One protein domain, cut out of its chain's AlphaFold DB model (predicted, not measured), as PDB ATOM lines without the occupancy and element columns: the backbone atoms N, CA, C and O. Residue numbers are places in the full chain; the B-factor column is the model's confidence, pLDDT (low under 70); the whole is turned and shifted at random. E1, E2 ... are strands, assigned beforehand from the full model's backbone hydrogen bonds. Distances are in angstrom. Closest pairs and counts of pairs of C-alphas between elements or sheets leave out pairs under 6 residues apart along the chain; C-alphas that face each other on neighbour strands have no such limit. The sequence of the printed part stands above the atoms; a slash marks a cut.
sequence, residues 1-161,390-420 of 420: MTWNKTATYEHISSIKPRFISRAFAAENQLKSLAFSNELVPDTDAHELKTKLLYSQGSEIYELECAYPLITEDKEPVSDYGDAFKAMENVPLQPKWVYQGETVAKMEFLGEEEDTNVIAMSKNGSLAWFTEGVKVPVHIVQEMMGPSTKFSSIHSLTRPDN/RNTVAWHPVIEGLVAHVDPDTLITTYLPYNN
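AT A GLANCE: This is residues 1 to 161 and 390 to 420 of the 420 residues of the protein "Transcriptional modulator WTM1" of Candida glabrata (UniProt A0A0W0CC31). This domain has little regular structure, mostly loops round three small antiparallel sheets in a row. E2 to E5 make the middle sheet, with E2 between E10 of the sheet E1 E12 E11 E10 and E6 of the sheet E6 E7 E8 E9. Twelve strands hold 66 of 192 printed residues, with no named helix: all strand, compact, radius of gyration of the C-alphas 18.7 A, spans 62 by 50 by 29 A.

IN THESE COORDINATES: E1 is residues 9 to 15, from C-alpha 9 at (37.946, 167.333, -18.705); E2 31 to 35; E3 40 to 42; E4 47 to 56, 27.9 A; E5 59 to 68, 29.3 A; E6 103 to 108; E7 117 to 121; E8 126 to 129; E9 138 to 140; E10 393 to 395; E11 403 to 406; E12 412 to 417, to C-alpha 417 at (38.716, 164.229, -22.098).

HOW THE PARTS SIT: E4 has E2 and E3 on one side and its hairpin partner E5 on the other; N 50 and O 65 are 2.9 A apart. The closest C-alphas of E2 and E6, Ser 32 and Lys 105, are 5.7 A apart.

THE WHOLE: Residues 162 to 389 are cut out, leaving 11.9 A between C-alphas 161 and 390. Links E1 to E2 and E5 to E6 are long. Residues 143 to 161 are among those with pLDDT under 70.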
ATOM      1  N   MET A   1      61.519 169.119 -24.868       37.84
ATOM      2  CA  MET A   1      60.353 169.771 -25.493       37.84
ATOM      3  C   MET A   1      59.166 169.639 -24.560       37.84
ATOM      4  O   MET A   1      58.902 168.545 -24.073       37.84
ATOM      5  N   THR A   2      58.536 170.757 -24.209       38.72
ATOM      6  CA  THR A   2      57.373 170.817 -23.314       38.72
ATOM      7  C   THR A   2      56.146 171.152 -24.147       38.72
ATOM      8  O   THR A   2      55.903 172.317 -24.442       38.72
ATOM      9  N   TRP A   3      55.401 170.125 -24.537       54.19
ATOM     10  CA  TRP A   3      54.062 170.267 -25.097       54.19
ATOM     11  C   TRP A   3      53.112 170.684 -23.965       54.19
ATOM     12  O   TRP A   3      52.966 169.955 -22.982       54.19
ATOM     13  N   ASN A   4      52.533 171.885 -24.049       48.06
ATOM     14  CA  ASN A   4      51.632 172.453 -23.036       48.06
ATOM     15  C   ASN A   4      50.162 172.143 -23.381       48.06
ATOM     16  O   ASN A   4      49.373 173.062 -23.579       48.06
ATOM     17  N   LYS A   5      49.769 170.864 -23.447       58.59
ATOM     18  CA  LYS A   5      48.342 170.518 -23.345       58.59
ATOM     19  C   LYS A   5      47.984 170.420 -21.863       58.59
ATOM     20  O   LYS A   5      48.467 169.546 -21.143       58.59
ATOM     21  N   THR A   6      47.215 171.389 -21.374       57.62
ATOM     22  CA  THR A   6      46.598 171.324 -20.046       57.62
ATOM     23  C   THR A   6      45.459 170.318 -20.091       57.62
ATOM     24  O   THR A   6      44.593 170.429 -20.948       57.62
ATOM     25  N   ALA A   7      45.460 169.349 -19.175       66.50
ATOM     26  CA  ALA A   7      44.406 168.347 -19.080       66.50
ATOM     27  C   ALA A   7      43.090 168.994 -18.618       66.50
ATOM     28  O   ALA A   7      42.895 169.211 -17.421       66.50
ATOM     29  N   THR A   8      42.224 169.328 -19.570       80.31
ATOM     30  CA  THR A   8      40.838 169.756 -19.355       80.31
ATOM     31  C   THR A   8      39.894 168.575 -19.550       80.31
ATOM     32  O   THR A   8      40.089 167.774 -20.461       80.31
ATOM     33  N   TYR A   9      38.881 168.457 -18.697       83.75
ATOM     34  CA  TYR A   9      37.946 167.333 -18.705       83.75
ATOM     35  C   TYR A   9      36.532 167.834 -18.977       83.75
ATOM     36  O   TYR A   9      36.126 168.841 -18.403       83.75
ATOM     37  N   GLU A  10      35.775 167.109 -19.797       83.38
ATOM     38  CA  GLU A  10      34.314 167.266 -19.870       83.38
ATOM     39  C   GLU A  10      33.676 166.695 -18.610       83.38
ATOM     40  O   GLU A  10      32.738 167.247 -18.044       83.38
ATOM     41  N   HIS A  11      34.228 165.577 -18.149       84.31
ATOM     42  CA  HIS A  11      33.800 164.913 -16.940       84.31
ATOM     43  C   HIS A  11      34.998 164.247 -16.273       84.31
ATOM     44  O   HIS A  11      35.835 163.640 -16.939       84.31
ATOM     45  N   ILE A  12      35.077 164.316 -14.949       90.19
ATOM     46  CA  ILE A  12      36.040 163.545 -14.167       90.19
ATOM     47  C   ILE A  12      35.431 163.214 -12.815       90.19
ATOM     48  O   ILE A  12      35.097 164.108 -12.056       90.19
ATOM     49  N   SER A  13      35.331 161.936 -12.483       90.44
ATOM     50  CA  SER A  13      34.857 161.466 -11.181       90.44
ATOM     51  C   SER A  13      35.852 160.468 -10.614       90.44
ATOM     52  O   SER A  13      36.494 159.723 -11.359       90.44
ATOM     53  N   SER A  14      35.989 160.424  -9.292       91.12
ATOM     54  CA  SER A  14      36.896 159.479  -8.646       91.12
ATOM     55  C   SER A  14      36.297 158.892  -7.381       91.12
ATOM     56  O   SER A  14      35.602 159.577  -6.636       91.12
ATOM     57  N   ILE A  15      36.620 157.632  -7.104       91.06
ATOM     58  CA  ILE A  15      36.217 156.938  -5.882       91.06
ATOM     59  C   ILE A  15      37.370 156.091  -5.352       91.06
ATOM     60  O   ILE A  15      38.109 155.459  -6.106       91.06
ATOM     61  N   LYS A  16      37.518 156.064  -4.024       89.88
ATOM     62  CA  LYS A  16      38.254 155.002  -3.329       89.88
ATOM     63  C   LYS A  16      37.234 154.017  -2.777       89.88
ATOM     64  O   LYS A  16      36.576 154.353  -1.787       89.88
ATOM     65  N   PRO A  17      37.060 152.841  -3.400       86.06
ATOM     66  CA  PRO A  17      36.014 151.931  -2.978       86.06
ATOM     67  C   PRO A  17      36.258 151.427  -1.552       86.06
ATOM     68  O   PRO A  17      37.395 151.208  -1.127       86.06
ATOM     69  N   ARG A  18      35.176 151.253  -0.792       85.62
ATOM     70  CA  ARG A  18      35.217 150.675   0.557       85.62
ATOM     71  C   ARG A  18      34.764 149.228   0.471       85.62
ATOM     72  O   ARG A  18      33.654 148.980   0.028       85.62
ATOM     73  N   PHE A  19      35.579 148.284   0.924       85.00
ATOM     74  CA  PHE A  19      35.259 146.854   0.862       85.00
ATOM     75  C   PHE A  19      34.779 146.326   2.218       85.00
ATOM     76  O   PHE A  19      35.287 146.741   3.265       85.00
ATOM     77  N   ILE A  20      33.805 145.407   2.217       79.25
ATOM     78  CA  ILE A  20      33.337 144.741   3.448       79.25
ATOM     79  C   ILE A  20      34.428 143.833   4.028       79.25
ATOM     80  O   ILE A  20      34.640 143.816   5.243       79.25
ATOM     81  N   SER A  21      35.133 143.081   3.181       66.81
ATOM     82  CA  SER A  21      36.303 142.307   3.593       66.81
ATOM     83  C   SER A  21      37.528 143.225   3.621       66.81
ATOM     84  O   SER A  21      37.871 143.888   2.646       66.81
ATOM     85  N   ARG A  22      38.247 143.260   4.750       54.47
ATOM     86  CA  ARG A  22      39.628 143.766   4.752       54.47
ATOM     87  C   ARG A  22      40.511 142.701   4.107       54.47
ATOM     88  O   ARG A  22      41.102 141.889   4.815       54.47
ATOM     89  N   ALA A  23      40.581 142.673   2.781       50.16
ATOM     90  CA  ALA A  23      41.650 141.946   2.114       50.16
ATOM     91  C   ALA A  23      43.003 142.591   2.486       50.16
ATOM     92  O   ALA A  23      43.116 143.810   2.635       50.16
ATOM     93  N   PHE A  24      44.013 141.749   2.716       51.28
ATOM     94  CA  PHE A  24      45.387 142.135   3.044       51.28
ATOM     95  C   PHE A  24      45.920 143.233   2.104       51.28
ATOM     96  O   PHE A  24      45.647 143.184   0.914       51.28
ATOM     97  N   ALA A  25      46.681 144.191   2.656       55.19
ATOM     98  CA  ALA A  25      47.392 145.297   1.986       55.19
ATOM     99  C   ALA A  25      47.071 145.490   0.482       55.19
ATOM    100  O   ALA A  25      47.856 145.106  -0.386       55.19
ATOM    101  N   ALA A  26      45.920 146.112   0.197       59.19
ATOM    102  CA  ALA A  26      45.397 146.413  -1.144       59.19
ATOM    103  C   ALA A  26      46.409 147.095  -2.090       59.19
ATOM    104  O   ALA A  26      46.340 146.960  -3.315       59.19
ATOM    105  N   GLU A  27      47.372 147.815  -1.516       60.19
ATOM    106  CA  GLU A  27      48.419 148.551  -2.225       60.19
ATOM    107  C   GLU A  27      49.335 147.630  -3.055       60.19
ATOM    108  O   GLU A  27      49.770 148.031  -4.129       60.19
ATOM    109  N   ASN A  28      49.543 146.371  -2.641       64.25
ATOM    110  CA  ASN A  28      50.466 145.438  -3.313       64.25
ATOM    111  C   ASN A  28      49.789 144.434  -4.263       64.25
ATOM    112  O   ASN A  28      50.454 143.549  -4.805       64.25
ATOM    113  N   GLN A  29      48.473 144.522  -4.450       73.44
ATOM    114  CA  GLN A  29      47.743 143.615  -5.335       73.44
ATOM    115  C   GLN A  29      47.631 144.193  -6.749       73.44
ATOM    116  O   GLN A  29      47.455 145.405  -6.916       73.44
ATOM    117  N   LEU A  30      47.714 143.306  -7.752       78.94
ATOM    118  CA  LEU A  30      47.367 143.648  -9.132       78.94
ATOM    119  C   LEU A  30      45.891 144.031  -9.204       78.94
ATOM    120  O   LEU A  30      45.052 143.480  -8.484       78.94
ATOM    121  N   LYS A  31      45.624 144.997 -10.076       87.12
ATOM    122  CA  LYS A  31      44.318 145.602 -10.292       87.12
ATOM    123  C   LYS A  31      44.053 145.588 -11.783       87.12
ATOM    124  O   LYS A  31      44.971 145.849 -12.561       87.12
ATOM    125  N   SER A  32      42.823 145.290 -12.163       91.56
ATOM    126  CA  SER A  32      42.391 145.335 -13.552       91.56
ATOM    127  C   SER A  32      41.014 145.975 -13.647       91.56
ATOM    128  O   SER A  32      40.202 145.844 -12.728       91.56
ATOM    129  N   LEU A  33      40.779 146.685 -14.747       95.12
ATOM    130  CA  LEU A  33      39.503 147.310 -15.071       95.12
ATOM    131  C   LEU A  33      38.942 146.755 -16.379       95.12
ATOM    132  O   LEU A  33      39.696 146.510 -17.324       95.12
ATOM    133  N   ALA A  34      37.618 146.639 -16.445       96.19
ATOM    134  CA  ALA A  34      36.871 146.394 -17.675       96.19
ATOM    135  C   ALA A  34      35.494 147.062 -17.576       96.19
ATOM    136  O   ALA A  34      34.845 146.975 -16.538       96.19
ATOM    137  N   PHE A  35      35.048 147.742 -18.627       96.31
ATOM    138  CA  PHE A  35      33.690 148.285 -18.677       96.31
ATOM    139  C   PHE A  35      32.692 147.224 -19.135       96.31
ATOM    140  O   PHE A  35      33.040 146.356 -19.936       96.31
ATOM    141  N   SER A  36      31.446 147.334 -18.676       93.75
ATOM    142  CA  SER A  36      30.322 146.708 -19.366       93.75
ATOM    143  C   SER A  36      30.025 147.440 -20.674       93.75
ATOM    144  O   SER A  36      30.268 148.640 -20.799       93.75
ATOM    145  N   ASN A  37      29.429 146.743 -21.636       90.38
ATOM    146  CA  ASN A  37      28.831 147.367 -22.821       90.38
ATOM    147  C   ASN A  37      27.382 147.830 -22.596       90.38
ATOM    148  O   ASN A  37      26.785 148.428 -23.486       90.38
ATOM    149  N   GLU A  38      26.832 147.600 -21.406       88.25
ATOM    150  CA  GLU A  38      25.469 147.982 -21.068       88.25
ATOM    151  C   GLU A  38      25.323 149.454 -20.722       88.25
ATOM    152  O   GLU A  38      26.140 150.030 -20.001       88.25
ATOM    153  N   LEU A  39      24.209 150.026 -21.171       89.69
ATOM    154  CA  LEU A  39      23.810 151.388 -20.867       89.69
ATOM    155  C   LEU A  39      22.350 151.413 -20.434       89.69
ATOM    156  O   LEU A  39      21.459 151.009 -21.182       89.69
ATOM    157  N   VAL A  40      22.104 151.927 -19.231       89.44
ATOM    158  CA  VAL A  40      20.758 152.084 -18.678       89.44
ATOM    159  C   VAL A  40      20.450 153.580 -18.567       89.44
ATOM    160  O   VAL A  40      20.972 154.240 -17.666       89.44
ATOM    161  N   PRO A  41      19.642 154.150 -19.479       86.44
ATOM    162  CA  PRO A  41      19.244 155.549 -19.390       86.44
ATOM    163  C   PRO A  41      18.210 155.750 -18.275       86.44
ATOM    164  O   PRO A  41      17.212 155.033 -18.195       86.44
ATOM    165  N   ASP A  42      18.427 156.763 -17.443       84.56
ATOM    166  CA  ASP A  42      17.505 157.238 -16.415       84.56
ATOM    167  C   ASP A  42      16.954 158.605 -16.845       84.56
ATOM    168  O   ASP A  42      17.571 159.655 -16.650       84.56
ATOM    169  N   THR A  43      15.789 158.588 -17.498       80.31
ATOM    170  CA  THR A  43      15.163 159.800 -18.048       80.31
ATOM    171  C   THR A  43      14.693 160.769 -16.970       80.31
ATOM    172  O   THR A  43      14.596 161.965 -17.234       80.31
ATOM    173  N   ASP A  44      14.403 160.274 -15.766       81.69
ATOM    174  CA  ASP A  44      13.931 161.111 -14.665       81.69
ATOM    175  C   ASP A  44      15.108 161.871 -14.040       81.69
ATOM    176  O   ASP A  44      15.019 163.082 -13.820       81.69
ATOM    177  N   ALA A  45      16.238 161.189 -13.828       80.12
ATOM    178  CA  ALA A  45      17.467 161.793 -13.310       80.12
ATOM    179  C   ALA A  45      18.296 162.543 -14.374       80.12
ATOM    180  O   ALA A  45      19.177 163.315 -14.009       80.12
ATOM    181  N   HIS A  46      17.991 162.365 -15.667       83.62
ATOM    182  CA  HIS A  46      18.815 162.824 -16.798       83.62
ATOM    183  C   HIS A  46      20.240 162.241 -16.767       83.62
ATOM    184  O   HIS A  46      21.216 162.908 -17.117       83.62
ATOM    185  N   GLU A  47      20.347 160.977 -16.363       87.38
ATOM    186  CA  GLU A  47      21.610 160.261 -16.205       87.38
ATOM    187  C   GLU A  47      21.663 159.026 -17.112       87.38
ATOM    188  O   GLU A  47      20.647 158.437 -17.479       87.38
ATOM    189  N   LEU A  48      22.871 158.613 -17.464       89.38
ATOM    190  CA  LEU A  48      23.189 157.384 -18.162       89.38
ATOM    191  C   LEU A  48      24.037 156.517 -17.239       89.38
ATOM    192  O   LEU A  48      25.137 156.911 -16.843       89.38
ATOM    193  N   LYS A  49      23.525 155.339 -16.895       91.94
ATOM    194  CA  LYS A  49      24.201 154.402 -16.002       91.94
ATOM    195  C   LYS A  49      24.947 153.342 -16.797       91.94
ATOM    196  O   LYS A  49      24.427 152.817 -17.778       91.94
ATOM    197  N   THR A  50      26.148 153.021 -16.344       94.19
ATOM    198  CA  THR A  50      26.995 151.933 -16.847       94.19
ATOM    199  C   THR A  50      27.693 151.255 -15.671       94.19
ATOM    200  O   THR A  50      27.685 151.772 -14.548       94.19
ATOM    201  N   LYS A  51      28.295 150.091 -15.905       94.94
ATOM    202  CA  LYS A  51      29.011 149.324 -14.886       94.94
ATOM    203  C   LYS A  51      30.498 149.264 -15.223       94.94
ATOM    204  O   LYS A  51      30.909 149.045 -16.362       94.94
ATOM    205  N   LEU A  52      31.327 149.433 -14.200       96.19
ATOM    206  CA  LEU A  52      32.771 149.247 -14.269       96.19
ATOM    207  C   LEU A  52      33.158 148.061 -13.389       96.19
ATOM    208  O   LEU A  52      32.962 148.073 -12.173       96.19
ATOM    209  N   LEU A  53      33.740 147.040 -14.003       96.50
ATOM    210  CA  LEU A  53      34.332 145.919 -13.295       96.50
ATOM    211  C   LEU A  53      35.718 146.307 -12.793       96.50
ATOM    212  O   LEU A  53      36.553 146.815 -13.541       96.50
ATOM    213  N   TYR A  54      35.965 146.020 -11.522       95.50
ATOM    214  CA  TYR A  54      37.236 146.256 -10.854       95.50
ATOM    215  C   TYR A  54      37.687 144.982 -10.152       95.50
ATOM    216  O   TYR A  54      36.976 144.452  -9.297       95.50
ATOM    217  N   SER A  55      38.883 144.500 -10.481       93.38
ATOM    218  CA  SER A  55      39.493 143.395  -9.754       93.38
ATOM    219  C   SER A  55      40.519 143.883  -8.746       93.38
ATOM    220  O   SER A  55      41.299 144.804  -8.996       93.38
ATOM    221  N   GLN A  56      40.561 143.193  -7.613       89.56
ATOM    222  CA  GLN A  56      41.607 143.350  -6.621       89.56
ATOM    223  C   GLN A  56      41.995 141.979  -6.072       89.56
ATOM    224  O   GLN A  56      41.228 141.325  -5.364       89.56
ATOM    225  N   GLY A  57      43.201 141.521  -6.413       87.19
ATOM    226  CA  GLY A  57      43.600 140.155  -6.087       87.19
ATOM    227  C   GLY A  57      42.684 139.140  -6.783       87.19
ATOM    228  O   GLY A  57      42.575 139.147  -8.003       87.19
ATOM    229  N   SER A  58      42.035 138.274  -6.003       90.88
ATOM    230  CA  SER A  58      41.079 137.243  -6.455       90.88
ATOM    231  C   SER A  58      39.639 137.724  -6.602       90.88
ATOM    232  O   SER A  58      38.782 136.979  -7.071       90.88
ATOM    233  N   GLU A  59      39.336 138.909  -6.088       92.94
ATOM    234  CA  GLU A  59      37.973 139.411  -5.965       92.94
ATOM    235  C   GLU A  59      37.653 140.327  -7.147       92.94
ATOM    236  O   GLU A  59      38.468 141.177  -7.513       92.94
ATOM    237  N   ILE A  60      36.467 140.156  -7.731       95.31
ATOM    238  CA  ILE A  60      35.942 141.003  -8.804       95.31
ATOM    239  C   ILE A  60      34.706 141.725  -8.270       95.31
ATOM    240  O   ILE A  60      33.761 141.110  -7.763       95.31
ATOM    241  N   TYR A  61      34.742 143.043  -8.376       94.69
ATOM    242  CA  TYR A  61      33.724 143.972  -7.920       94.69
ATOM    243  C   TYR A  61      33.062 144.641  -9.114       94.69
ATOM    244  O   TYR A  61      33.703 144.882 -10.134       94.69
ATOM    245  N   GLU A  62      31.794 144.983  -8.950       94.50
ATOM    246  CA  GLU A  62      31.036 145.777  -9.906       94.50
ATOM    247  C   GLU A  62      30.760 147.148  -9.292       94.50
ATOM    248  O   GLU A  62      30.311 147.249  -8.146       94.50
ATOM    249  N   LEU A  63      31.089 148.196 -10.037       94.12
ATOM    250  CA  LEU A  63      30.897 149.586  -9.652       94.12
ATOM    251  C   LEU A  63      29.858 150.198 -10.584       94.12
ATOM    252  O   LEU A  63      30.062 150.223 -11.795       94.12
ATOM    253  N   GLU A  64      28.765 150.700 -10.022       92.69
ATOM    254  CA  GLU A  64      27.789 151.478 -10.780       92.69
ATOM    255  C   GLU A  64      28.314 152.905 -10.971       92.69
ATOM    256  O   GLU A  64      28.717 153.565 -10.006       92.69
ATOM    257  N   CYS A  65      28.311 153.356 -12.222       91.19
ATOM    258  CA  CYS A  65      28.698 154.698 -12.628       91.19
ATOM    259  C   CYS A  65      27.493 155.377 -13.280       91.19
ATOM    260  O   CYS A  65      26.909 154.815 -14.205       91.19
ATOM    261  N   ALA A  66      27.152 156.587 -12.844       90.62
ATOM    262  CA  ALA A  66      26.098 157.396 -13.451       90.62
ATOM    263  C   ALA A  66      26.690 158.682 -14.033       90.62
ATOM    264  O   ALA A  66      27.357 159.436 -13.332       90.62
ATOM    265  N   TYR A  67      26.463 158.943 -15.313       87.31
ATOM    266  CA  TYR A  67      26.956 160.144 -15.983       87.31
ATOM    267  C   TYR A  67      25.782 161.006 -16.432       87.31
ATOM    268  O   TYR A  67      24.766 160.449 -16.834       87.31
ATOM    269  N   PRO A  68      25.879 162.344 -16.407       81.25
ATOM    270  CA  PRO A  68      24.842 163.176 -17.003       81.25
ATOM    271  C   PRO A  68      24.702 162.841 -18.494       81.25
ATOM    272  O   PRO A  68      25.700 162.586 -19.175       81.25
ATOM    273  N   LEU A  69      23.470 162.839 -19.006       74.81
ATOM    274  CA  LEU A  69      23.236 162.705 -20.443       74.81
ATOM    275  C   LEU A  69      23.975 163.828 -21.179       74.81
ATOM    276  O   LEU A  69      23.898 164.991 -20.790       74.81
ATOM    277  N   ILE A  70      24.701 163.460 -22.235       64.94
ATOM    278  CA  ILE A  70      25.560 164.375 -22.988       64.94
ATOM    279  C   ILE A  70      24.694 165.502 -23.573       64.94
ATOM    280  O   ILE A  70      23.838 165.256 -24.423       64.94
ATOM    281  N   THR A  71      24.908 166.735 -23.113       60.34
ATOM    282  CA  THR A  71      24.292 167.951 -23.662       60.34
ATOM    283  C   THR A  71      25.207 168.592 -24.706       60.34
ATOM    284  O   THR A  71      26.426 168.468 -24.614       60.34
ATOM    285  N   GLU A  72      24.634 169.282 -25.700       56.50
ATOM    286  CA  GLU A  72      25.395 169.900 -26.804       56.50
ATOM    287  C   GLU A  72      26.348 171.020 -26.336       56.50
ATOM    288  O   GLU A  72      27.404 171.208 -26.935       56.50
ATOM    289  N   ASP A  73      26.024 171.717 -25.242       57.38
ATOM    290  CA  ASP A  73      26.892 172.738 -24.649       57.38
ATOM    291  C   ASP A  73      27.863 172.095 -23.645       57.38
ATOM    292  O   ASP A  73      27.482 171.741 -22.524       57.38
ATOM    293  N   LYS A  74      29.126 171.936 -24.052       65.38
ATOM    294  CA  LYS A  74      30.196 171.357 -23.230       65.38
ATOM    295  C   LYS A  74      31.174 172.447 -22.797       65.38
ATOM    296  O   LYS A  74      31.868 173.027 -23.626       65.38
ATOM    297  N   GLU A  75      31.260 172.707 -21.495       67.06
ATOM    298  CA  GLU A  75      32.337 173.507 -20.898       67.06
ATOM    299  C   GLU A  75      33.281 172.593 -20.101       67.06
ATOM    300  O   GLU A  75      32.822 171.629 -19.481       67.06
ATOM    301  N   PRO A  76      34.598 172.871 -20.082       74.19
ATOM    302  CA  PRO A  76      35.532 172.086 -19.291       74.19
ATOM    303  C   PRO A  76      35.239 172.258 -17.796       74.19
ATOM    304  O   PRO A  76      35.166 173.376 -17.280       74.19
ATOM    305  N   VAL A  77      35.126 171.143 -17.082       76.94
ATOM    306  CA  VAL A  77      34.818 171.128 -15.650       76.94
ATOM    307  C   VAL A  77      36.112 171.220 -14.834       76.94
ATOM    308  O   VAL A  77      37.111 170.562 -15.135       76.94
ATOM    309  N   SER A  78      36.107 172.050 -13.784       62.03
ATOM    310  CA  SER A  78      37.237 172.194 -12.850       62.03
ATOM    311  C   SER A  78      37.154 171.281 -11.624       62.03
ATOM    312  O   SER A  78      38.182 170.994 -11.010       62.03
ATOM    313  N   ASP A  79      35.946 170.845 -11.269       70.88
ATOM    314  CA  ASP A  79      35.652 170.059 -10.072       70.88
ATOM    315  C   ASP A  79      35.395 168.583 -10.411       70.88
ATOM    316  O   ASP A  79      35.026 168.232 -11.530       70.88
ATOM    317  N   TYR A  80      35.591 167.696  -9.432       77.62
ATOM    318  CA  TYR A  80      35.234 166.288  -9.595       77.62
ATOM    319  C   TYR A  80      33.708 166.132  -9.614       77.62
ATOM    320  O   TYR A  80      33.017 166.638  -8.729       77.62
ATOM    321  N   GLY A  81      33.203 165.419 -10.615       78.31
ATOM    322  CA  GLY A  81      31.815 165.012 -10.750       78.31
ATOM    323  C   GLY A  81      31.406 163.945  -9.736       78.31
ATOM    324  O   GLY A  81      32.202 163.466  -8.920       78.31
ATOM    325  N   ASP A  82      30.133 163.571  -9.791       82.94
ATOM    326  CA  ASP A  82      29.477 162.722  -8.804       82.94
ATOM    327  C   ASP A  82      29.077 161.342  -9.350       82.94
ATOM    328  O   ASP A  82      28.184 160.696  -8.801       82.94
ATOM    329  N   ALA A  83      29.802 160.823 -10.352       85.31
ATOM    330  CA  ALA A  83      29.430 159.568 -11.016       85.31
ATOM    331  C   ALA A  83      29.373 158.342 -10.094       85.31
ATOM    332  O   ALA A  83      28.693 157.365 -10.393       85.31
ATOM    333  N   PHE A  84      30.062 158.399  -8.952       89.00
ATOM    334  CA  PHE A  84      30.106 157.334  -7.949       89.00
ATOM    335  C   PHE A  84      29.289 157.633  -6.683       89.00
ATOM    336  O   PHE A  84      29.437 156.947  -5.668       89.00
ATOM    337  N   LYS A  85      28.435 158.660  -6.694       86.44
ATOM    338  CA  LYS A  85      27.680 159.125  -5.517       86.44
ATOM    339  C   LYS A  85      26.822 158.042  -4.870       86.44
ATOM    340  O   LYS A  85      26.735 157.985  -3.644       86.44
ATOM    341  N   ALA A  86      26.240 157.151  -5.675       84.50
ATOM    342  CA  ALA A  86      25.477 156.004  -5.181       84.50
ATOM    343  C   ALA A  86      26.334 155.036  -4.337       84.50
ATOM    344  O   ALA A  86      25.817 154.369  -3.442       84.50
ATOM    345  N   MET A  87      27.649 155.004  -4.576       85.81
ATOM    346  CA  MET A  87      28.576 154.012  -4.027       85.81
ATOM    347  C   MET A  87      29.489 154.556  -2.920       85.81
ATOM    348  O   MET A  87      30.072 153.771  -2.175       85.81
ATOM    349  N   GLU A  88      29.602 155.876  -2.749       82.19
ATOM    350  CA  GLU A  88      30.590 156.506  -1.851       82.19
ATOM    351  C   GLU A  88      30.511 156.014  -0.389       82.19
ATOM    352  O   GLU A  88      31.521 155.910   0.317       82.19
ATOM    353  N   ASN A  89      29.309 155.656   0.071       82.88
ATOM    354  CA  ASN A  89      29.064 155.171   1.432       82.88
ATOM    355  C   ASN A  89      28.566 153.722   1.502       82.88
ATOM    356  O   ASN A  89      28.221 153.252   2.589       82.88
ATOM    357  N   VAL A  90      28.562 153.004   0.379       87.06
ATOM    358  CA  VAL A  90      28.113 151.610   0.311       87.06
ATOM    359  C   VAL A  90      29.339 150.702   0.316       87.06
ATOM    360  O   VAL A  90      30.166 150.780  -0.593       87.06
ATOM    361  N   PRO A  91      29.514 149.844   1.333       86.69
ATOM    362  CA  PRO A  91      30.643 148.940   1.341       86.69
ATOM    363  C   PRO A  91      30.394 147.799   0.344       86.69
ATOM    364  O   PRO A  91      29.381 147.100   0.400       86.69
ATOM    365  N   LEU A  92      31.338 147.616  -0.569       89.81
ATOM    366  CA  LEU A  92      31.270 146.672  -1.671       89.81
ATOM    367  C   LEU A  92      31.500 145.236  -1.215       89.81
ATOM    368  O   LEU A  92      32.367 144.949  -0.379       89.81
ATOM    369  N   GLN A  93      30.749 144.330  -1.835       91.06
ATOM    370  CA  GLN A  93      30.988 142.896  -1.778       91.06
ATOM    371  C   GLN A  93      31.508 142.405  -3.126       91.06
ATOM    372  O   GLN A  93      31.085 142.928  -4.156       91.06
ATOM    373  N   PRO A  94      32.381 141.385  -3.133       92.94
ATOM    374  CA  PRO A  94      32.784 140.757  -4.376       92.94
ATOM    375  C   PRO A  94      31.563 140.122  -5.043       92.94
ATOM    376  O   PRO A  94      30.849 139.317  -4.422       92.94
ATOM    377  N   LYS A  95      31.348 140.493  -6.307       94.81
ATOM    378  CA  LYS A  95      30.334 139.899  -7.180       94.81
ATOM    379  C   LYS A  95      30.786 138.501  -7.599       94.81
ATOM    380  O   LYS A  95      30.053 137.533  -7.400       94.81
ATOM    381  N   TRP A  96      32.054 138.389  -7.997       96.25
ATOM    382  CA  TRP A  96      32.720 137.127  -8.318       96.25
ATOM    383  C   TRP A  96      34.048 136.966  -7.573       96.25
ATOM    384  O   TRP A  96      34.679 137.942  -7.159       96.25
ATOM    385  N   VAL A  97      34.476 135.716  -7.379       95.06
ATOM    386  CA  VAL A  97      35.725 135.363  -6.694       95.06
ATOM    387  C   VAL A  97      36.449 134.248  -7.449       95.06
ATOM    388  O   VAL A  97      35.997 133.101  -7.470       95.06
ATOM    389  N   TYR A  98      37.629 134.562  -7.986       93.62
ATOM    390  CA  TYR A  98      38.552 133.582  -8.554       93.62
ATOM    391  C   TYR A  98      39.469 133.029  -7.452       93.62
ATOM    392  O   TYR A  98      40.592 133.485  -7.243       93.62
ATOM    393  N   GLN A  99      38.951 132.086  -6.664       88.62
ATOM    394  CA  GLN A  99      39.617 131.612  -5.445       88.62
ATOM    395  C   GLN A  99      41.048 131.107  -5.696       88.62
ATOM    396  O   GLN A  99      41.266 130.218  -6.510       88.62
ATOM    397  N   GLY A 100      42.008 131.639  -4.933       83.50
ATOM    398  CA  GLY A 100      43.421 131.243  -5.003       83.50
ATOM    399  C   GLY A 100      44.212 131.884  -6.148       83.50
ATOM    400  O   GLY A 100      45.430 131.738  -6.192       83.50
ATOM    401  N   GLU A 101      43.547 132.637  -7.019       87.50
ATOM    402  CA  GLU A 101      44.123 133.230  -8.219       87.50
ATOM    403  C   GLU A 101      44.109 134.760  -8.125       87.50
ATOM    404  O   GLU A 101      43.213 135.351  -7.537       87.50
ATOM    405  N   THR A 102      45.117 135.435  -8.679       88.06
ATOM    406  CA  THR A 102      45.127 136.909  -8.772       88.06
ATOM    407  C   THR A 102      44.726 137.320 -10.174       88.06
ATOM    408  O   THR A 102      45.456 137.005 -11.107       88.06
ATOM    409  N   VAL A 103      43.611 138.026 -10.331       91.56
ATOM    410  CA  VAL A 103      43.109 138.504 -11.623       91.56
ATOM    411  C   VAL A 103      44.063 139.549 -12.206       91.56
ATOM    412  O   VAL A 103      44.421 140.519 -11.537       91.56
ATOM    413  N   ALA A 104      44.479 139.336 -13.453       89.25
ATOM    414  CA  ALA A 104      45.428 140.178 -14.185       89.25
ATOM    415  C   ALA A 104      44.802 140.893 -15.395       89.25
ATOM    416  O   ALA A 104      45.284 141.957 -15.788       89.25
ATOM    417  N   LYS A 105      43.745 140.324 -15.983       93.12
ATOM    418  CA  LYS A 105      42.963 140.915 -17.077       93.12
ATOM    419  C   LYS A 105      41.526 140.411 -17.012       93.12
ATOM    420  O   LYS A 105      41.306 139.269 -16.606       93.12
ATOM    421  N   MET A 106      40.576 141.240 -17.425       96.12
ATOM    422  CA  MET A 106      39.168 140.876 -17.559       96.12
ATOM    423  C   MET A 106      38.601 141.412 -18.869       96.12
ATOM    424  O   MET A 106      39.063 142.443 -19.358       96.12
ATOM    425  N   GLU A 107      37.584 140.734 -19.383       95.38
ATOM    426  CA  GLU A 107      36.774 141.185 -20.512       95.38
ATOM    427  C   GLU A 107      35.302 140.846 -20.246       95.38
ATOM    428  O   GLU A 107      34.999 139.789 -19.683       95.38
ATOM    429  N   PHE A 108      34.407 141.777 -20.578       94.62
ATOM    430  CA  PHE A 108      32.962 141.631 -20.401       94.62
ATOM    431  C   PHE A 108      32.335 141.174 -21.717       94.62
ATOM    432  O   PHE A 108      32.593 141.787 -22.750       94.62
ATOM    433  N   LEU A 109      31.519 140.124 -21.667       91.81
ATOM    434  CA  LEU A 109      30.889 139.520 -22.846       91.81
ATOM    435  C   LEU A 109      29.471 140.070 -23.095       91.81
ATOM    436  O   LEU A 109      29.069 140.262 -24.238       91.81
ATOM    437  N   GLY A 110      28.731 140.399 -22.030       85.62
ATOM    438  CA  GLY A 110      27.323 140.820 -22.090       85.62
ATOM    439  C   GLY A 110      26.496 140.184 -20.968       85.62
ATOM    440  O   GLY A 110      26.913 139.166 -20.422       85.62
ATOM    441  N   GLU A 111      25.332 140.739 -20.599       77.50
ATOM    442  CA  GLU A 111      24.422 140.085 -19.629       77.50
ATOM    443  C   GLU A 111      23.550 138.984 -20.241       77.50
ATOM    444  O   GLU A 111      23.165 138.051 -19.538       77.50
ATOM    445  N   GLU A 112      23.249 139.075 -21.538       74.75
ATOM    446  CA  GLU A 112      22.405 138.096 -22.242       74.75
ATOM    447  C   GLU A 112      23.146 136.795 -22.588       74.75
ATOM    448  O   GLU A 112      22.515 135.801 -22.944       74.75
ATOM    449  N   GLU A 113      24.472 136.798 -22.459       78.00
ATOM    450  CA  GLU A 113      25.333 135.643 -22.693       78.00
ATOM    451  C   GLU A 113      25.272 134.641 -21.530       78.00
ATOM    452  O   GLU A 113      25.122 135.013 -20.361       78.00
ATOM    453  N   ASP A 114      25.483 133.354 -21.829       84.62
ATOM    454  CA  ASP A 114      25.563 132.290 -20.811       84.62
ATOM    455  C   ASP A 114      26.695 132.548 -19.791       84.62
ATOM    456  O   ASP A 114      26.642 132.128 -18.629       84.62
ATOM    457  N   THR A 115      27.732 133.265 -20.226       90.25
ATOM    458  CA  THR A 115      28.844 133.742 -19.402       90.25
ATOM    459  C   THR A 115      29.030 135.233 -19.623       90.25
ATOM    460  O   THR A 115      29.099 135.677 -20.760       90.25
ATOM    461  N   ASN A 116      29.173 136.003 -18.548       92.75
ATOM    462  CA  ASN A 116      29.168 137.464 -18.608       92.75
ATOM    463  C   ASN A 116      30.575 138.063 -18.551       92.75
ATOM    464  O   ASN A 116      30.817 139.142 -19.085       92.75
ATOM    465  N   VAL A 117      31.513 137.378 -17.889       95.62
ATOM    466  CA  VAL A 117      32.890 137.856 -17.708       95.62
ATOM    467  C   VAL A 117      33.877 136.722 -17.909       95.62
ATOM    468  O   VAL A 117      33.726 135.644 -17.329       95.62
ATOM    469  N   ILE A 118      34.949 137.012 -18.641       96.62
ATOM    470  CA  ILE A 118      36.156 136.188 -18.666       96.62
ATOM    471  C   ILE A 118      37.234 136.905 -17.868       96.62
ATOM    472  O   ILE A 118      37.555 138.063 -18.132       96.62
ATOM    473  N   ALA A 119      37.819 136.211 -16.897       96.56
ATOM    474  CA  ALA A 119      38.968 136.702 -16.156       96.56
ATOM    475  C   ALA A 119      40.174 135.794 -16.379       96.56
ATOM    476  O   ALA A 119      40.092 134.568 -16.279       96.56
ATOM    477  N   MET A 120      41.323 136.413 -16.614       94.62
ATOM    478  CA  MET A 120      42.609 135.737 -16.636       94.62
ATOM    479  C   MET A 120      43.352 136.018 -15.339       94.62
ATOM    480  O   MET A 120      43.443 137.169 -14.900       94.62
ATOM    481  N   SER A 121      43.920 134.981 -14.732       90.50
ATOM    482  CA  SER A 121      44.789 135.155 -13.576       90.50
ATOM    483  C   SER A 121      46.241 135.428 -13.972       90.50
ATOM    484  O   SER A 121      46.659 135.239 -15.113       90.50
ATOM    485  N   LYS A 122      47.054 135.840 -13.001       82.31
ATOM    486  CA  LYS A 122      48.487 136.119 -13.161       82.31
ATOM    487  C   LYS A 122      49.291 134.903 -13.640       82.31
ATOM    488  O   LYS A 122      50.393 135.079 -14.139       82.31
ATOM    489  N   ASN A 123      48.778 133.683 -13.469       78.12
ATOM    490  CA  ASN A 123      49.429 132.470 -13.974       78.12
ATOM    491  C   ASN A 123      48.977 132.081 -15.397       78.12
ATOM    492  O   ASN A 123      49.429 131.063 -15.912       78.12
ATOM    493  N   GLY A 124      48.097 132.876 -16.021       86.38
ATOM    494  CA  GLY A 124      47.561 132.631 -17.360       86.38
ATOM    495  C   GLY A 124      46.338 131.709 -17.398       86.38
ATOM    496  O   GLY A 124      45.881 131.369 -18.491       86.38
ATOM    497  N   SER A 125      45.790 131.282 -16.254       91.00
ATOM    498  CA  SER A 125      44.544 130.504 -16.213       91.00
ATOM    499  C   SER A 125      43.347 131.384 -16.564       91.00
ATOM    500  O   SER A 125      43.225 132.493 -16.045       91.00
ATOM    501  N   LEU A 126      42.439 130.877 -17.398       95.25
ATOM    502  CA  LEU A 126      41.192 131.565 -17.751       95.25
ATOM    503  C   LEU A 126      40.032 131.009 -16.939       95.25
ATOM    504  O   LEU A 126      39.972 129.804 -16.695       95.25
ATOM    505  N   ALA A 127      39.114 131.883 -16.552       96.12
ATOM    506  CA  ALA A 127      37.903 131.541 -15.832       96.12
ATOM    507  C   ALA A 127      36.715 132.338 -16.371       96.12
ATOM    508  O   ALA A 127      36.832 133.539 -16.610       96.12
ATOM    509  N   TRP A 128      35.580 131.660 -16.515       96.56
ATOM    510  CA  TRP A 128      34.321 132.239 -16.968       96.56
ATOM    511  C   TRP A 128      33.381 132.388 -15.789       96.56
ATOM    512  O   TRP A 128      33.243 131.465 -14.981       96.56
ATOM    513  N   PHE A 129      32.715 133.527 -15.717       96.25
ATOM    514  CA  PHE A 129      31.787 133.870 -14.653       96.25
ATOM    515  C   PHE A 129      30.415 134.177 -15.231       96.25
ATOM    516  O   PHE A 129      30.305 134.808 -16.281       96.25
ATOM    517  N   THR A 130      29.388 133.755 -14.502       94.88
ATOM    518  CA  THR A 130      27.984 133.978 -14.846       94.88
ATOM    519  C   THR A 130      27.295 134.722 -13.708       94.88
ATOM    520  O   THR A 130      27.659 134.580 -12.531       94.88
ATOM    521  N   GLU A 131      26.294 135.519 -14.045       92.44
ATOM    522  CA  GLU A 131      25.477 136.266 -13.107       92.44
ATOM    523  C   GLU A 131      24.808 135.326 -12.089       92.44
ATOM    524  O   GLU A 131      24.367 134.217 -12.398       92.44
ATOM    525  N   GLY A 132      24.780 135.741 -10.823       91.56
ATOM    526  CA  GLY A 132      24.227 134.937  -9.728       91.56
ATOM    527  C   GLY A 132      25.121 133.796  -9.211       91.56
ATOM    528  O   GLY A 132      24.828 133.248  -8.143       91.56
ATOM    529  N   VAL A 133      26.237 133.465  -9.875       94.81
ATOM    530  CA  VAL A 133      27.186 132.427  -9.427       94.81
ATOM    531  C   VAL A 133      28.525 133.057  -9.043       94.81
ATOM    532  O   VAL A 133      29.279 133.498  -9.892       94.81
ATOM    533  N   LYS A 134      28.873 133.060  -7.746       94.19
ATOM    534  CA  LYS A 134      30.095 133.730  -7.240       94.19
ATOM    535  C   LYS A 134      31.422 133.125  -7.708       94.19
ATOM    536  O   LYS A 134      32.448 133.796  -7.640       94.19
ATOM    537  N   VAL A 135      31.431 131.850  -8.072       95.69
ATOM    538  CA  VAL A 135      32.630 131.101  -8.477       95.69
ATOM    539  C   VAL A 135      32.590 130.866  -9.985       95.69
ATOM    540  O   VAL A 135      31.501 130.878 -10.554       95.69
ATOM    541  N   PRO A 136      33.737 130.650 -10.642       95.12
ATOM    542  CA  PRO A 136      33.729 130.438 -12.080       95.12
ATOM    543  C   PRO A 136      33.015 129.138 -12.469       95.12
ATOM    544  O   PRO A 136      33.140 128.119 -11.786       95.12
ATOM    545  N   VAL A 137      32.280 129.188 -13.581       95.06
ATOM    546  CA  VAL A 137      31.524 128.058 -14.150       95.06
ATOM    547  C   VAL A 137      32.382 127.197 -15.079       95.06
ATOM    548  O   VAL A 137      32.214 125.978 -15.121       95.06
ATOM    549  N   HIS A 138      33.360 127.811 -15.748       94.31
ATOM    550  CA  HIS A 138      34.361 127.142 -16.581       94.31
ATOM    551  C   HIS A 138      35.757 127.646 -16.222       94.31
ATOM    552  O   HIS A 138      35.922 128.808 -15.844       94.31
ATOM    553  N   ILE A 139      36.766 126.776 -16.326       92.69
ATOM    554  CA  ILE A 139      38.163 127.117 -16.038       92.69
ATOM    555  C   ILE A 139      39.079 126.391 -17.026       92.69
ATOM    556  O   ILE A 139      39.022 125.168 -17.146       92.69
ATOM    557  N   VAL A 140      39.991 127.132 -17.656       91.88
ATOM    558  CA  VAL A 140      41.190 126.579 -18.301       91.88
ATOM    559  C   VAL A 140      42.361 126.814 -17.365       91.88
ATOM    560  O   VAL A 140      42.948 127.898 -17.348       91.88
ATOM    561  N   GLN A 141      42.673 125.798 -16.562       86.44
ATOM    562  CA  GLN A 141      43.712 125.885 -15.545       86.44
ATOM    563  C   GLN A 141      45.098 125.644 -16.147       86.44
ATOM    564  O   GLN A 141      45.336 124.638 -16.814       86.44
ATOM    565  N   GLU A 142      46.032 126.537 -15.840       81.44
ATOM    566  CA  GLU A 142      47.453 126.327 -16.074       81.44
ATOM    567  C   GLU A 142      48.123 125.773 -14.818       81.44
ATOM    568  O   GLU A 142      47.907 126.233 -13.696       81.44
ATOM    569  N   MET A 143      48.968 124.765 -15.006       63.28
ATOM    570  CA  MET A 143      49.743 124.191 -13.914       63.28
ATOM    571  C   MET A 143      51.078 124.923 -13.795       63.28
ATOM    572  O   MET A 143      52.039 124.587 -14.481       63.28
ATOM    573  N   MET A 144      51.142 125.889 -12.879       55.31
ATOM    574  CA  MET A 144      52.389 126.520 -12.437       55.31
ATOM    575  C   MET A 144      52.737 125.989 -11.042       55.31
ATOM    576  O   MET A 144      52.187 126.441 -10.039       55.31
ATOM    577  N   GLY A 145      53.619 124.990 -10.950       41.34
ATOM    578  CA  GLY A 145      53.986 124.366  -9.669       41.34
ATOM    579  C   GLY A 145      55.484 124.068  -9.537       41.34
ATOM    580  O   GLY A 145      56.133 123.876 -10.559       41.34
ATOM    581  N   PRO A 146      56.050 123.956  -8.313       36.06
ATOM    582  CA  PRO A 146      57.466 123.612  -8.074       36.06
ATOM    583  C   PRO A 146      57.924 122.295  -8.716       36.06
ATOM    584  O   PRO A 146      59.106 122.086  -8.947       36.06
ATOM    585  N   SER A 147      56.977 121.388  -8.960       34.91
ATOM    586  CA  SER A 147      57.161 120.088  -9.613       34.91
ATOM    587  C   SER A 147      56.937 120.131 -11.127       34.91
ATOM    588  O   SER A 147      57.008 119.098 -11.792       34.91
ATOM    589  N   THR A 148      56.644 121.307 -11.675       42.31
ATOM    590  CA  THR A 148      56.521 121.545 -13.110       42.31
ATOM    591  C   THR A 148      57.745 122.320 -13.581       42.31
ATOM    592  O   THR A 148      58.250 123.182 -12.860       42.31
ATOM    593  N   LYS A 149      58.215 122.053 -14.804       38.97
ATOM    594  CA  LYS A 149      59.324 122.810 -15.413       38.97
ATOM    595  C   LYS A 149      59.033 124.317 -15.541       38.97
ATOM    596  O   LYS A 149      59.950 125.094 -15.753       38.97
ATOM    597  N   PHE A 150      57.775 124.708 -15.349       41.31
ATOM    598  CA  PHE A 150      57.236 126.062 -15.443       41.31
ATOM    599  C   PHE A 150      57.332 126.864 -14.126       41.31
ATOM    600  O   PHE A 150      56.834 127.983 -14.030       41.31
ATOM    601  N   SER A 151      57.951 126.302 -13.078       32.97
ATOM    602  CA  SER A 151      58.211 127.028 -11.831       32.97
ATOM    603  C   SER A 151      59.330 128.056 -11.995       32.97
ATOM    604  O   SER A 151      60.442 127.711 -12.393       32.97
ATOM    605  N   SER A 152      59.099 129.277 -11.507       35.00
ATOM    606  CA  SER A 152      60.129 130.309 -11.303       35.00
ATOM    607  C   SER A 152      61.306 129.874 -10.406       35.00
ATOM    608  O   SER A 152      62.276 130.612 -10.266       35.00
ATOM    609  N   ILE A 153      61.249 128.678  -9.804       32.62
ATOM    610  CA  ILE A 153      62.320 128.067  -9.002       32.62
ATOM    611  C   ILE A 153      63.474 127.533  -9.876       32.62
ATOM    612  O   ILE A 153      64.602 127.461  -9.390       32.62
ATOM    613  N   HIS A 154      63.230 127.191 -11.147       29.20
ATOM    614  CA  HIS A 154      64.273 126.710 -12.071       29.20
ATOM    615  C   HIS A 154      64.913 127.817 -12.928       29.20
ATOM    616  O   HIS A 154      65.908 127.567 -13.603       29.20
ATOM    617  N   SER A 155      64.397 129.043 -12.835       32.78
ATOM    618  CA  SER A 155      64.911 130.226 -13.527       32.78
ATOM    619  C   SER A 155      66.078 130.829 -12.733       32.78
ATOM    620  O   SER A 155      65.880 131.458 -11.691       32.78
ATOM    621  N   LEU A 156      67.323 130.609 -13.180       30.56
ATOM    622  CA  LEU A 156      68.541 131.165 -12.551       30.56
ATOM    623  C   LEU A 156      68.657 132.693 -12.713       30.56
ATOM    624  O   LEU A 156      69.462 133.337 -12.039       30.56
ATOM    625  N   THR A 157      67.804 133.275 -13.546       31.95
ATOM    626  CA  THR A 157      67.460 134.692 -13.582       31.95
ATOM    627  C   THR A 157      66.056 134.837 -13.023       31.95
ATOM    628  O   THR A 157      65.108 134.328 -13.602       31.95
ATOM    629  N   ARG A 158      65.885 135.508 -11.885       28.11
ATOM    630  CA  ARG A 158      64.556 135.976 -11.481       28.11
ATOM    631  C   ARG A 158      64.224 137.187 -12.356       28.11
ATOM    632  O   ARG A 158      64.892 138.203 -12.166       28.11
ATOM    633  N   PRO A 159      63.243 137.157 -13.274       36.91
ATOM    634  CA  PRO A 159      62.576 138.398 -13.597       36.91
ATOM    635  C   PRO A 159      61.719 138.727 -12.374       36.91
ATOM    636  O   PRO A 159      60.939 137.898 -11.908       36.91
ATOM    637  N   ASP A 160      61.841 139.931 -11.829       36.81
ATOM    638  CA  ASP A 160      60.945 140.414 -10.769       36.81
ATOM    639  C   ASP A 160      59.457 140.477 -11.220       36.81
ATOM    640  O   ASP A 160      58.581 140.817 -10.428       36.81
ATOM    641  N   ASN A 161      59.142 140.068 -12.460       42.69
ATOM    642  CA  ASN A 161      57.801 139.908 -13.016       42.69
ATOM    643  C   ASN A 161      57.524 138.444 -13.413       42.69
ATOM    644  O   ASN A 161      58.257 137.850 -14.198       42.69
ATOM    645  N   ARG A 390      50.000 146.765 -16.410       82.88
ATOM    646  CA  ARG A 390      49.069 146.638 -17.546       82.88
ATOM    647  C   ARG A 390      47.633 146.481 -17.070       82.88
ATOM    648  O   ARG A 390      47.410 146.103 -15.920       82.88
ATOM    649  N   ASN A 391      46.670 146.698 -17.965       87.50
ATOM    650  CA  ASN A 391      45.236 146.540 -17.707       87.50
ATOM    651  C   ASN A 391      44.697 147.432 -16.572       87.50
ATOM    652  O   ASN A 391      43.623 147.162 -16.035       87.50
ATOM    653  N   THR A 392      45.417 148.504 -16.225       88.56
ATOM    654  CA  THR A 392      44.990 149.534 -15.261       88.56
ATOM    655  C   THR A 392      44.071 150.578 -15.887       88.56
ATOM    656  O   THR A 392      43.549 151.441 -15.184       88.56
ATOM    657  N   VAL A 393      43.877 150.504 -17.205       92.94
ATOM    658  CA  VAL A 393      43.011 151.381 -17.983       92.94
ATOM    659  C   VAL A 393      41.961 150.556 -18.719       92.94
ATOM    660  O   VAL A 393      42.267 149.503 -19.290       92.94
ATOM    661  N   ALA A 394      40.731 151.058 -18.741       94.75
ATOM    662  CA  ALA A 394      39.651 150.552 -19.577       94.75
ATOM    663  C   ALA A 394      39.070 151.697 -20.416       94.75
ATOM    664  O   ALA A 394      38.803 152.773 -19.886       94.75
ATOM    665  N   TRP A 395      38.888 151.452 -21.712       94.50
ATOM    666  CA  TRP A 395      38.135 152.319 -22.617       94.50
ATOM    667  C   TRP A 395      36.692 151.817 -22.656       94.50
ATOM    668  O   TRP A 395      36.477 150.603 -22.693       94.50
ATOM    669  N   HIS A 396      35.705 152.708 -22.583       95.25
ATOM    670  CA  HIS A 396      34.308 152.294 -22.582       95.25
ATOM    671  C   HIS A 396      33.886 151.841 -23.994       95.25
ATOM    672  O   HIS A 396      34.068 152.589 -24.950       95.25
ATOM    673  N   PRO A 397      33.282 150.652 -24.162       92.62
ATOM    674  CA  PRO A 397      33.014 150.092 -25.490       92.62
ATOM    675  C   PRO A 397      31.947 150.856 -26.294       92.62
ATOM    676  O   PRO A 397      31.959 150.801 -27.517       92.62
ATOM    677  N   VAL A 398      31.017 151.547 -25.615       92.00
ATOM    678  CA  VAL A 398      29.891 152.268 -26.253       92.00
ATOM    679  C   VAL A 398      29.945 153.800 -26.121       92.00
ATOM    680  O   VAL A 398      29.746 154.499 -27.107       92.00
ATOM    681  N   ILE A 399      30.181 154.349 -24.922       90.50
ATOM    682  CA  ILE A 399      30.343 155.795 -24.707       90.50
ATOM    683  C   ILE A 399      31.708 156.240 -25.240       90.50
ATOM    684  O   ILE A 399      32.746 155.880 -24.687       90.50
ATOM    685  N   GLU A 400      31.687 157.054 -26.288       89.81
ATOM    686  CA  GLU A 400      32.876 157.609 -26.932       89.81
ATOM    687  C   GLU A 400      33.753 158.399 -25.947       89.81
ATOM    688  O   GLU A 400      33.252 159.178 -25.137       89.81
ATOM    689  N   GLY A 401      35.068 158.165 -25.991       89.25
ATOM    690  CA  GLY A 401      36.076 158.870 -25.189       89.25
ATOM    691  C   GLY A 401      36.080 158.584 -23.680       89.25
ATOM    692  O   GLY A 401      37.002 159.019 -22.986       89.25
ATOM    693  N   LEU A 402      35.082 157.876 -23.135       93.31
ATOM    694  CA  LEU A 402      35.010 157.601 -21.699       93.31
ATOM    695  C   LEU A 402      36.066 156.564 -21.300       93.31
ATOM    696  O   LEU A 402      36.065 155.425 -21.768       93.31
ATOM    697  N   VAL A 403      36.944 156.947 -20.374       94.94
ATOM    698  CA  VAL A 403      38.049 156.108 -19.907       94.94
ATOM    699  C   VAL A 403      38.025 155.978 -18.390       94.94
ATOM    700  O   VAL A 403      37.798 156.942 -17.661       94.94
ATOM    701  N   ALA A 404      38.306 154.772 -17.900       94.81
ATOM    702  CA  ALA A 404      38.571 154.494 -16.496       94.81
ATOM    703  C   ALA A 404      40.054 154.185 -16.286       94.81
ATOM    704  O   ALA A 404      40.674 153.485 -17.085       94.81
ATOM    705  N   HIS A 405      40.608 154.668 -15.183       92.62
ATOM    706  CA  HIS A 405      41.972 154.411 -14.740       92.62
ATOM    707  C   HIS A 405      41.977 154.040 -13.259       92.62
ATOM    708  O   HIS A 405      41.246 154.643 -12.469       92.62
ATOM    709  N   VAL A 406      42.818 153.081 -12.872       90.38
ATOM    710  CA  VAL A 406      43.061 152.752 -11.466       90.38
ATOM    711  C   VAL A 406      44.508 153.007 -11.066       90.38
ATOM    712  O   VAL A 406      45.446 152.441 -11.625       90.38
ATOM    713  N   ASP A 407      44.671 153.830 -10.035       85.88
ATOM    714  CA  ASP A 407      45.958 154.124  -9.419       85.88
ATOM    715  C   ASP A 407      46.408 152.974  -8.484       85.88
ATOM    716  O   ASP A 407      45.582 152.229  -7.932       85.88
ATOM    717  N   PRO A 408      47.722 152.843  -8.203       79.81
ATOM    718  CA  PRO A 408      48.234 151.857  -7.246       79.81
ATOM    719  C   PRO A 408      47.593 151.936  -5.851       79.81
ATOM    720  O   PRO A 408      47.436 150.908  -5.189       79.81
ATOM    721  N   ASP A 409      47.173 153.138  -5.434       80.19
ATOM    722  CA  ASP A 409      46.532 153.449  -4.147       80.19
ATOM    723  C   ASP A 409      45.015 153.164  -4.112       80.19
ATOM    724  O   ASP A 409      44.316 153.696  -3.242       80.19
ATOM    725  N   THR A 410      44.533 152.370  -5.078       86.50
ATOM    726  CA  THR A 410      43.131 151.980  -5.297       86.50
ATOM    727  C   THR A 410      42.190 153.146  -5.610       86.50
ATOM    728  O   THR A 410      40.975 152.981  -5.471       86.50
ATOM    729  N   LEU A 411      42.692 154.329  -5.992       89.00
ATOM    730  CA  LEU A 411      41.814 155.354  -6.547       89.00
ATOM    731  C   LEU A 411      41.397 154.951  -7.960       89.00
ATOM    732  O   LEU A 411      42.233 154.829  -8.851       89.00
ATOM    733  N   ILE A 412      40.094 154.813  -8.164       92.00
ATOM    734  CA  ILE A 412      39.504 154.622  -9.484       92.00
ATOM    735  C   ILE A 412      39.023 155.983  -9.964       92.00
ATOM    736  O   ILE A 412      38.305 156.679  -9.245       92.00
ATOM    737  N   THR A 413      39.442 156.371 -11.162       92.38
ATOM    738  CA  THR A 413      39.054 157.623 -11.811       92.38
ATOM    739  C   THR A 413      38.422 157.305 -13.149       92.38
ATOM    740  O   THR A 413      39.041 156.641 -13.971       92.38
ATOM    741  N   THR A 414      37.216 157.804 -13.385       93.62
ATOM    742  CA  THR A 414      36.577 157.779 -14.704       93.62
ATOM    743  C   THR A 414      36.519 159.188 -15.241       93.62
ATOM    744  O   THR A 414      36.127 160.101 -14.510       93.62
ATOM    745  N   TYR A 415      36.896 159.378 -16.493       92.25
ATOM    746  CA  TYR A 415      36.939 160.697 -17.091       92.25
ATOM    747  C   TYR A 415      36.629 160.665 -18.582       92.25
ATOM    748  O   TYR A 415      36.843 159.661 -19.256       92.25
ATOM    749  N   LEU A 416      36.151 161.804 -19.066       90.44
ATOM    750  CA  LEU A 416      35.937 162.112 -20.467       90.44
ATOM    751  C   LEU A 416      36.851 163.303 -20.807       90.44
ATOM    752  O   LEU A 416      36.733 164.355 -20.158       90.44
ATOM    753  N   PRO A 417      37.824 163.142 -21.721       87.56
ATOM    754  CA  PRO A 417      38.716 164.229 -22.098       87.56
ATOM    755  C   PRO A 417      37.926 165.339 -22.797       87.56
ATOM    756  O   PRO A 417      37.005 165.065 -23.555       87.56
ATOM    757  N   TYR A 418      38.285 166.595 -22.531       82.69
ATOM    758  CA  TYR A 418      37.759 167.734 -23.281       82.69
ATOM    759  C   TYR A 418      38.710 168.045 -24.432       82.69
ATOM    760  O   TYR A 418      39.814 168.558 -24.205       82.69
ATOM    761  N   ASN A 419      38.274 167.723 -25.646       69.50
ATOM    762  CA  ASN A 419      38.988 168.015 -26.880       69.50
ATOM    763  C   ASN A 419      38.360 169.275 -27.506       69.50
ATOM    764  O   ASN A 419      37.162 169.298 -27.773       69.50
ATOM    765  N   ASN A 420      39.162 170.335 -27.661       53.66
ATOM    766  CA  ASN A 420      38.759 171.602 -28.294       53.66
ATOM    767  C   ASN A 420      38.795 171.523 -29.817       53.66
ATOM    768  O   ASN A 420      39.743 170.881 -30.326       53.66
TER     769      ASN A 420